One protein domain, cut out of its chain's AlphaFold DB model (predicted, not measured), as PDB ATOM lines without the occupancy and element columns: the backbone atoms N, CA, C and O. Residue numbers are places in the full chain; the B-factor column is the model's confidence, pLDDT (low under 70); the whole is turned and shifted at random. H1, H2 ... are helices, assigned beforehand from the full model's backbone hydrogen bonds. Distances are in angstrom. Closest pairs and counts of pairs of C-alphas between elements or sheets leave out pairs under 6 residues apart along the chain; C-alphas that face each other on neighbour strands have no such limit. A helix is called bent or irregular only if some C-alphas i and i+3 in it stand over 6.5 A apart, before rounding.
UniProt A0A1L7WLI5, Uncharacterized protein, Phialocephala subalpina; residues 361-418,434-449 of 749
ATOM      1  N   ALA A 361      54.730  32.617 108.949       84.56
ATOM      2  CA  ALA A 361      55.462  32.741 110.210       84.56
ATOM      3  C   ALA A 361      56.448  31.575 110.437       84.56
ATOM      4  O   ALA A 361      57.568  31.799 110.891       84.56
ATOM      5  N   MET A 362      56.079  30.332 110.097       81.56
ATOM      6  CA  MET A 362      56.995  29.184 110.182       81.56
ATOM      7  C   MET A 362      58.124  29.293 109.152       81.56
ATOM      8  O   MET A 362      59.265  28.981 109.485       81.56
ATOM      9  N   LYS A 363      57.839  29.793 107.940       88.12
ATOM     10  CA  LYS A 363      58.868  30.103 106.929       88.12
ATOM     11  C   LYS A 363      59.807  31.211 107.413       88.12
ATOM     12  O   LYS A 363      61.019  31.046 107.330       88.12
ATOM     13  N   ALA A 364      59.267  32.292 107.980       89.44
ATOM     14  CA  ALA A 364      60.058  33.381 108.556       89.44
ATOM     15  C   ALA A 364      60.960  32.899 109.705       89.44
ATOM     16  O   ALA A 364      62.119  33.294 109.774       89.44
ATOM     17  N   CYS A 365      60.475  31.993 110.561       88.06
ATOM     18  CA  CYS A 365      61.309  31.377 111.593       88.06
ATOM     19  C   CYS A 365      62.353  30.408 111.029       88.06
ATOM     20  O   CYS A 365      63.492  30.444 111.482       88.06
ATOM     21  N   ALA A 366      62.037  29.592 110.019       86.50
ATOM     22  CA  ALA A 366      63.042  28.758 109.353       86.50
ATOM     23  C   ALA A 366      64.143  29.601 108.672       86.50
ATOM     24  O   ALA A 366      65.303  29.199 108.659       86.50
ATOM     25  N   ALA A 367      63.789  30.791 108.177       91.12
ATOM     26  CA  ALA A 367      64.708  31.791 107.634       91.12
ATOM     27  C   ALA A 367      65.349  32.713 108.698       91.12
ATOM     28  O   ALA A 367      66.083  33.634 108.336       91.12
ATOM     29  N   SER A 368      65.086  32.502 109.995       95.38
ATOM     30  CA  SER A 368      65.704  33.294 111.066       95.38
ATOM     31  C   SER A 368      67.206  33.030 111.160       95.38
ATOM     32  O   SER A 368      67.679  31.920 110.898       95.38
ATOM     33  N   THR A 369      67.957  34.037 111.604       94.38
ATOM     34  CA  THR A 369      69.381  33.912 111.945       94.38
ATOM     35  C   THR A 369      69.638  32.776 112.934       94.38
ATOM     36  O   THR A 369      70.624  32.058 112.816       94.38
ATOM     37  N   GLU A 370      68.711  32.561 113.858       92.62
ATOM     38  CA  GLU A 370      68.750  31.561 114.913       92.62
ATOM     39  C   GLU A 370      68.676  30.137 114.346       92.62
ATOM     40  O   GLU A 370      69.531  29.302 114.648       92.62
ATOM     41  N   CYS A 371      67.692  29.863 113.481       89.88
ATOM     42  CA  CYS A 371      67.584  28.570 112.803       89.88
ATOM     43  C   CYS A 371      68.702  28.365 111.771       89.88
ATOM     44  O   CYS A 371      69.218  27.252 111.647       89.88
ATOM     45  N   PHE A 372      69.135  29.425 111.081       93.94
ATOM     46  CA  PHE A 372      70.252  29.349 110.141       93.94
ATOM     47  C   PHE A 372      71.579  29.027 110.843       93.94
ATOM     48  O   PHE A 372      72.301  28.141 110.392       93.94
ATOM     49  N   SER A 373      71.891  29.666 111.976       93.94
ATOM     50  CA  SER A 373      73.093  29.361 112.765       93.94
ATOM     51  C   SER A 373      73.047  27.959 113.378       93.94
ATOM     52  O   SER A 373      74.050  27.248 113.316       93.94
ATOM     53  N   ALA A 374      71.889  27.508 113.880       92.06
ATOM     54  CA  ALA A 374      71.715  26.126 114.336       92.06
ATOM     55  C   ALA A 374      71.983  25.115 113.203       92.06
ATOM     56  O   ALA A 374      72.738  24.157 113.386       92.06
ATOM     57  N   GLY A 375      71.419  25.361 112.014       91.19
ATOM     58  CA  GLY A 375      71.648  24.552 110.815       91.19
ATOM     59  C   GLY A 375      73.083  24.632 110.280       91.19
ATOM     60  O   GLY A 375      73.601  23.643 109.771       91.19
ATOM     61  N   SER A 376      73.757  25.774 110.422       94.69
ATOM     62  CA  SER A 376      75.141  25.976 109.976       94.69
ATOM     63  C   SER A 376      76.143  25.223 110.852       94.69
ATOM     64  O   SER A 376      77.003  24.526 110.309       94.69
ATOM     65  N   ILE A 377      75.988  25.260 112.183       91.94
ATOM     66  CA  ILE A 377      76.785  24.418 113.090       91.94
ATOM     67  C   ILE A 377      76.478  22.941 112.825       91.94
ATOM     68  O   ILE A 377      77.403  22.142 112.699       91.94
ATOM     69  N   PHE A 378      75.199  22.583 112.646       93.19
ATOM     70  CA  PHE A 378      74.813  21.208 112.327       93.19
ATOM     71  C   PHE A 378      75.509  20.691 111.063       93.19
ATOM     72  O   PHE A 378      76.211  19.684 111.120       93.19
ATOM     73  N   ASN A 379      75.389  21.420 109.951       91.19
ATOM     74  CA  ASN A 379      76.026  21.075 108.681       91.19
ATOM     75  C   ASN A 379      77.560  21.044 108.774       91.19
ATOM     76  O   ASN A 379      78.179  20.219 108.109       91.19
ATOM     77  N   THR A 380      78.170  21.891 109.608       92.88
ATOM     78  CA  THR A 380      79.621  21.875 109.861       92.88
ATOM     79  C   THR A 380      80.042  20.600 110.592       92.88
ATOM     80  O   THR A 380      80.993  19.943 110.173       92.88
ATOM     81  N   CYS A 381      79.308  20.203 111.633       91.44
ATOM     82  CA  CYS A 381      79.625  19.012 112.420       91.44
ATOM     83  C   CYS A 381      79.279  17.684 111.732       91.44
ATOM     84  O   CYS A 381      79.901  16.676 112.056       91.44
ATOM     85  N   ILE A 382      78.343  17.657 110.772       89.12
ATOM     86  CA  ILE A 382      78.089  16.465 109.936       89.12
ATOM     87  C   ILE A 382      78.893  16.438 108.623       89.12
ATOM     88  O   ILE A 382      78.788  15.469 107.867       89.12
ATOM     89  N   ALA A 383      79.687  17.471 108.315       89.44
ATOM     90  CA  ALA A 383      80.490  17.503 107.095       89.44
ATOM     91  C   ALA A 383      81.649  16.485 107.179       89.44
ATOM     92  O   ALA A 383      82.500  16.605 108.062       89.44
ATOM     93  N   PRO A 384      81.778  15.534 106.231       59.03
ATOM     94  CA  PRO A 384      82.785  14.464 106.295       59.03
ATOM     95  C   PRO A 384      84.238  14.947 106.117       59.03
ATOM     96  O   PRO A 384      85.165  14.142 106.121       59.03
ATOM     97  N   THR A 385      84.449  16.251 105.934       60.31
ATOM     98  CA  THR A 385      85.754  16.898 105.752       60.31
ATOM     99  C   THR A 385      86.364  17.446 107.043       60.31
ATOM    100  O   THR A 385      87.501  17.908 106.998       60.31
ATOM    101  N   SER A 386      85.644  17.440 108.172       63.41
ATOM    102  CA  SER A 386      86.156  17.976 109.446       63.41
ATOM    103  C   SER A 386      87.305  17.141 110.028       63.41
ATOM    104  O   SER A 386      88.194  17.687 110.674       63.41
ATOM    105  N   GLY A 387      87.285  15.817 109.819       69.94
ATOM    106  CA  GLY A 387      88.201  14.865 110.467       69.94
ATOM    107  C   GLY A 387      87.980  14.706 111.979       69.94
ATOM    108  O   GLY A 387      88.704  13.954 112.629       69.94
ATOM    109  N   ILE A 388      86.982  15.401 112.525       70.94
ATOM    110  CA  ILE A 388      86.611  15.452 113.938       70.94
ATOM    111  C   ILE A 388      85.379  14.563 114.120       70.94
ATOM    112  O   ILE A 388      84.499  14.539 113.259       70.94
ATOM    113  N   ASP A 389      85.307  13.824 115.230       84.44
ATOM    114  CA  ASP A 389      84.109  13.048 115.561       84.44
ATOM    115  C   ASP A 389      82.898  13.990 115.646       84.44
ATOM    116  O   ASP A 389      82.949  15.015 116.331       84.44
ATOM    117  N   VAL A 390      81.804  13.633 114.970       83.31
ATOM    118  CA  VAL A 390      80.530  14.368 114.996       83.31
ATOM    119  C   VAL A 390      80.120  14.663 116.445       83.31
ATOM    120  O   VAL A 390      79.711  15.783 116.758       83.31
ATOM    121  N   TRP A 391      80.320  13.699 117.349       81.81
ATOM    122  CA  TRP A 391      80.088  13.857 118.783       81.81
ATOM    123  C   TRP A 391      80.953  14.957 119.408       81.81
ATOM    124  O   TRP A 391      80.432  15.801 120.131       81.81
ATOM    125  N   ASN A 392      82.258  14.983 119.121       81.56
ATOM    126  CA  ASN A 392      83.182  15.982 119.667       81.56
ATOM    127  C   ASN A 392      82.853  17.390 119.146       81.56
ATOM    128  O   ASN A 392      82.829  18.351 119.918       81.56
ATOM    129  N   CYS A 393      82.506  17.495 117.862       91.00
ATOM    130  CA  CYS A 393      82.120  18.760 117.248       91.00
ATOM    131  C   CYS A 393      80.873  19.366 117.919       91.00
ATOM    132  O   CYS A 393      80.897  20.542 118.287       91.00
ATOM    133  N   PHE A 394      79.813  18.577 118.152       89.44
ATOM    134  CA  PHE A 394      78.609  19.067 118.838       89.44
ATOM    135  C   PHE A 394      78.783  19.229 120.354       89.44
ATOM    136  O   PHE A 394      78.336  20.232 120.901       89.44
ATOM    137  N   CYS A 395      79.397  18.266 121.044       82.94
ATOM    138  CA  CYS A 395      79.330  18.168 122.509       82.94
ATOM    139  C   CYS A 395      80.526  18.799 123.237       82.94
ATOM    140  O   CYS A 395      80.439  19.051 124.436       82.94
ATOM    141  N   VAL A 396      81.636  19.060 122.537       84.19
ATOM    142  CA  VAL A 396      82.867  19.616 123.131       84.19
ATOM    143  C   VAL A 396      83.236  20.954 122.496       84.19
ATOM    144  O   VAL A 396      83.484  21.918 123.215       84.19
ATOM    145  N   GLU A 397      83.250  21.038 121.165       89.56
ATOM    146  CA  GLU A 397      83.730  22.232 120.453       89.56
ATOM    147  C   GLU A 397      82.652  23.314 120.296       89.56
ATOM    148  O   GLU A 397      82.923  24.486 120.551       89.56
ATOM    149  N   ASN A 398      81.426  22.936 119.915       91.88
ATOM    150  CA  ASN A 398      80.356  23.884 119.569       91.88
ATOM    151  C   ASN A 398      79.149  23.845 120.526       91.88
ATOM    152  O   ASN A 398      78.146  24.499 120.249       91.88
ATOM    153  N   HIS A 399      79.224  23.111 121.644       91.00
ATOM    154  CA  HIS A 399      78.087  22.825 122.540       91.00
ATOM    155  C   HIS A 399      77.281  24.068 122.938       91.00
ATOM    156  O   HIS A 399      76.081  24.151 122.666       91.00
ATOM    157  N   ASP A 400      77.946  25.054 123.546       89.69
ATOM    158  CA  ASP A 400      77.281  26.236 124.102       89.69
ATOM    159  C   ASP A 400      76.676  27.133 122.998       89.69
ATOM    160  O   ASP A 400      75.669  27.806 123.231       89.69
ATOM    161  N   GLU A 401      77.229  27.113 121.776       92.56
ATOM    162  CA  GLU A 401      76.651  27.822 120.626       92.56
ATOM    163  C   GLU A 401      75.495  27.046 119.987       92.56
ATOM    164  O   GLU A 401      74.435  27.622 119.734       92.56
ATOM    165  N   TRP A 402      75.661  25.743 119.759       92.75
ATOM    166  CA  TRP A 402      74.634  24.886 119.168       92.75
ATOM    167  C   TRP A 402      73.375  24.855 120.037       92.75
ATOM    168  O   TRP A 402      72.284  25.142 119.541       92.75
ATOM    169  N   TYR A 403      73.524  24.614 121.344       88.50
ATOM    170  CA  TYR A 403      72.414  24.615 122.299       88.50
ATOM    171  C   TYR A 403      71.674  25.962 122.318       88.50
ATOM    172  O   TYR A 403      70.441  26.002 122.252       88.50
ATOM    173  N   LYS A 404      72.415  27.079 122.337       92.69
ATOM    174  CA  LYS A 404      71.863  28.442 122.268       92.69
ATOM    175  C   LYS A 404      71.034  28.654 120.996       92.69
ATOM    176  O   LYS A 404      69.891  29.107 121.085       92.69
ATOM    177  N   TRP A 405      71.582  28.333 119.823       94.06
ATOM    178  CA  TRP A 405      70.898  28.567 118.547       94.06
ATOM    179  C   TRP A 405      69.710  27.620 118.332       94.06
ATOM    180  O   TRP A 405      68.647  28.076 117.908       94.06
ATOM    181  N   VAL A 406      69.822  26.339 118.707       90.94
ATOM    182  CA  VAL A 406      68.699  25.383 118.681       90.94
ATOM    183  C   VAL A 406      67.571  25.832 119.613       90.94
ATOM    184  O   VAL A 406      66.403  25.808 119.213       90.94
ATOM    185  N   THR A 407      67.891  26.315 120.820       87.62
ATOM    186  CA  THR A 407      66.894  26.850 121.764       87.62
ATOM    187  C   THR A 407      66.166  28.064 121.176       87.62
ATOM    188  O   THR A 407      64.934  28.112 121.190       87.62
ATOM    189  N   ALA A 408      66.902  29.019 120.599       89.56
ATOM    190  CA  ALA A 408      66.325  30.224 120.005       89.56
ATOM    191  C   ALA A 408      65.474  29.920 118.752       89.56
ATOM    192  O   ALA A 408      64.353  30.421 118.625       89.56
ATOM    193  N   CYS A 409      65.943  29.021 117.880       92.38
ATOM    194  CA  CYS A 409      65.181  28.518 116.736       92.38
ATOM    195  C   CYS A 409      63.868  27.842 117.179       92.38
ATOM    196  O   CYS A 409      62.789  28.162 116.670       92.38
ATOM    197  N   THR A 410      63.934  26.969 118.191       87.44
ATOM    198  CA  THR A 410      62.760  26.286 118.765       87.44
ATOM    199  C   THR A 410      61.749  27.284 119.341       87.44
ATOM    200  O   THR A 410      60.542  27.125 119.140       87.44
ATOM    201  N   ALA A 411      62.221  28.343 120.007       87.38
ATOM    202  CA  ALA A 411      61.367  29.412 120.518       87.38
ATOM    203  C   ALA A 411      60.651  30.179 119.389       87.38
ATOM    204  O   ALA A 411      59.450  30.433 119.506       87.38
ATOM    205  N   CYS A 412      61.340  30.480 118.281       90.88
ATOM    206  CA  CYS A 412      60.725  31.102 117.104       90.88
ATOM    207  C   CYS A 412      59.632  30.195 116.514       90.88
ATOM    208  O   CYS A 412      58.474  30.604 116.396       90.88
ATOM    209  N   VAL A 413      59.955  28.927 116.227       88.81
ATOM    210  CA  VAL A 413      58.990  27.958 115.673       88.81
ATOM    211  C   VAL A 413      57.756  27.817 116.576       88.81
ATOM    212  O   VAL A 413      56.635  27.764 116.073       88.81
ATOM    213  N   HIS A 414      57.919  27.839 117.903       85.69
ATOM    214  CA  HIS A 414      56.793  27.796 118.841       85.69
ATOM    215  C   HIS A 414      55.872  29.034 118.767       85.69
ATOM    216  O   HIS A 414      54.644  28.890 118.870       85.69
ATOM    217  N   GLN A 415      56.438  30.232 118.564       87.75
ATOM    218  CA  GLN A 415      55.680  31.475 118.346       87.75
ATOM    219  C   GLN A 415      54.948  31.465 116.993       87.75
ATOM    220  O   GLN A 415      53.805  31.910 116.912       87.75
ATOM    221  N   ALA A 416      55.557  30.881 115.959       85.31
ATOM    222  CA  ALA A 416      54.988  30.768 114.615       85.31
ATOM    223  C   ALA A 416      53.797  29.788 114.480       85.31
ATOM    224  O   ALA A 416      53.110  29.790 113.453       85.31
ATOM    225  N   LEU A 417      53.536  28.945 115.491       86.50
ATOM    226  CA  LEU A 417      52.408  28.007 115.500       86.50
ATOM    227  C   LEU A 417      51.080  28.736 115.799       86.50
ATOM    228  O   LEU A 417      50.873  29.150 116.951       86.50
ATOM    229  N   PRO A 418      50.146  28.829 114.827       76.38
ATOM    230  CA  PRO A 418      49.054  29.801 114.841       76.38
ATOM    231  C   PRO A 418      48.126  29.686 116.055       76.38
ATOM    232  O   PRO A 418      47.552  28.631 116.359       76.38
ATOM    233  N   LEU A 434      50.051  18.954 121.311       39.28
ATOM    234  CA  LEU A 434      51.100  19.086 120.297       39.28
ATOM    235  C   LEU A 434      52.156  20.137 120.675       39.28
ATOM    236  O   LEU A 434      53.348  19.831 120.620       39.28
ATOM    237  N   LYS A 435      51.745  21.335 121.127       42.53
ATOM    238  CA  LYS A 435      52.694  22.373 121.588       42.53
ATOM    239  C   LYS A 435      53.545  21.881 122.768       42.53
ATOM    240  O   LYS A 435      54.767  22.017 122.742       42.53
ATOM    241  N   ASN A 436      52.920  21.239 123.757       42.12
ATOM    242  CA  ASN A 436      53.596  20.706 124.944       42.12
ATOM    243  C   ASN A 436      54.550  19.543 124.595       42.12
ATOM    244  O   ASN A 436      55.676  19.506 125.084       42.12
ATOM    245  N   LYS A 437      54.156  18.630 123.692       41.25
ATOM    246  CA  LYS A 437      54.992  17.487 123.276       41.25
ATOM    247  C   LYS A 437      56.224  17.892 122.468       41.25
ATOM    248  O   LYS A 437      57.295  17.365 122.744       41.25
ATOM    249  N   ILE A 438      56.109  18.831 121.524       41.66
ATOM    250  CA  ILE A 438      57.265  19.298 120.732       41.66
ATOM    251  C   ILE A 438      58.283  20.009 121.638       41.66
ATOM    252  O   ILE A 438      59.472  19.700 121.583       41.66
ATOM    253  N   PHE A 439      57.814  20.894 122.524       41.19
ATOM    254  CA  PHE A 439      58.673  21.595 123.483       41.19
ATOM    255  C   PHE A 439      59.371  20.628 124.455       41.19
ATOM    256  O   PHE A 439      60.594  20.668 124.597       41.19
ATOM    257  N   LYS A 440      58.616  19.694 125.058       39.53
ATOM    258  CA  LYS A 440      59.184  18.671 125.949       39.53
ATOM    259  C   LYS A 440      60.171  17.750 125.239       39.53
ATOM    260  O   LYS A 440      61.168  17.396 125.851       39.53
ATOM    261  N   PHE A 441      59.944  17.384 123.977       38.81
ATOM    262  CA  PHE A 441      60.885  16.544 123.230       38.81
ATOM    263  C   PHE A 441      62.223  17.261 122.992       38.81
ATOM    264  O   PHE A 441      63.273  16.685 123.267       38.81
ATOM    265  N   GLY A 442      62.196  18.535 122.580       40.25
ATOM    266  CA  GLY A 442      63.410  19.338 122.389       40.25
ATOM    267  C   GLY A 442      64.233  19.528 123.671       40.25
ATOM    268  O   GLY A 442      65.457  19.388 123.637       40.25
ATOM    269  N   GLN A 443      63.580  19.775 124.813       41.66
ATOM    270  CA  GLN A 443      64.274  19.864 126.108       41.66
ATOM    271  C   GLN A 443      64.753  18.495 126.616       41.66
ATOM    272  O   GLN A 443      65.896  18.367 127.035       41.66
ATOM    273  N   TYR A 444      63.930  17.447 126.535       38.28
ATOM    274  CA  TYR A 444      64.292  16.109 127.019       38.28
ATOM    275  C   TYR A 444      65.512  15.539 126.278       38.28
ATOM    276  O   TYR A 444      66.435  15.036 126.915       38.28
ATOM    277  N   VAL A 445      65.567  15.690 124.948       38.59
ATOM    278  CA  VAL A 445      66.696  15.232 124.113       38.59
ATOM    279  C   VAL A 445      67.989  16.021 124.372       38.59
ATOM    280  O   VAL A 445      69.063  15.471 124.158       38.59
ATOM    281  N   SER A 446      67.907  17.264 124.863       39.94
ATOM    282  CA  SER A 446      69.080  18.101 125.180       39.94
ATOM    283  C   SER A 446      69.488  18.105 126.661       39.94
ATOM    284  O   SER A 446      70.562  18.604 126.980       39.94
ATOM    285  N   GLN A 447      68.662  17.561 127.564       35.88
ATOM    286  CA  GLN A 447      68.918  17.548 129.015       35.88
ATOM    287  C   GLN A 447      69.063  16.141 129.615       35.88
ATOM    288  O   GLN A 447      69.703  15.988 130.649       35.88
ATOM    289  N   THR A 448      68.465  15.110 129.005       36.50
ATOM    290  CA  THR A 448      68.497  13.727 129.542       36.50
ATOM    291  C   THR A 448      69.655  12.900 128.973       36.50
ATOM    292  O   THR A 448      70.038  11.884 129.545       36.50
ATOM    293  N   TYR A 449      70.228  13.353 127.859       36.22
ATOM    294  CA  TYR A 449      71.379  12.760 127.188       36.22
ATOM    295  C   TYR A 449      72.259  13.902 126.670       36.22
ATOM    296  O   TYR A 449      71.734  14.857 126.099       36.22
TER     297      TYR A 449
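Overview. This is residues 361 to 418 and 434 to 449 of the 749 residues of an uncharacterized protein of Phialocephala subalpina (UniProt A0A1L7WLI5). What is the main picture? The long H4 runs through the middle, with H1 and then a slanting H2 along one side of it and H5 along the other, these three running opposite ways to H4. The short H3 turns across near the end where H4 begins. What is it made of? The printed part has 74 residues with five named helices, H1 to H5 in order, and no named strand: all helix. How spread out is it? It is only just compact, close to loose, with a radius of gyration of the C-alphas of 13.3 A, and only just elongated, spanning 42 by 28 by 17 A.

Along the chain. Which helices come first? H1 is residues 361 to 366, 8.6 A, from C-alpha 361 at (55.462, 32.741, 110.210); H2 is residues 369 to 381, 18.1 A. H3, residues 390 to 397, 10.1 A, is neither bent nor irregular, but only just: C-alphas 394 and 397 are 6.2 A apart. Which follow? H4 is residues 399 to 416, 25.7 A; H5 is residues 434 to 447, 19.9 A, ending at C-alpha 447 (68.918, 17.548, 129.015).

Arrangement. What touches H4, the hub? Its residues 409 to 416 alone touch H1, at a shallow tilt of 16 degrees, with C-alphas of Ala 361 and Ala 416 closest at 4.8 A. Its residues 402 to 409 alone touch H2, at a steep tilt of 42 degrees, Cys 371 and Cys 409 having the closest C-alphas, 4.6 A. H5 touches it at a shallow tilt of 3 degrees, the closest C-alphas, of His 414 and Lys 435, 7.3 A apart. Where is H3? H2 touches it with residues 378 to 381 alone, C-alphas of Cys 381 and Val 390 closest at 5.4 A; H3 and H5 are apart. Are the backbones helical? Every O i to N i+4 pair is within hydrogen-bond range in H1, H2, H4 and H5, and 3 of 4 are in H3.

Size, cuts and confidence. Is anything missing? Residues 419 to 433 are not printed; C-alphas 418 and 434 are 12.2 A apart across the cut. Where is confidence low? Residues 384 to 387 and 434 to 449 have pLDDT under 70.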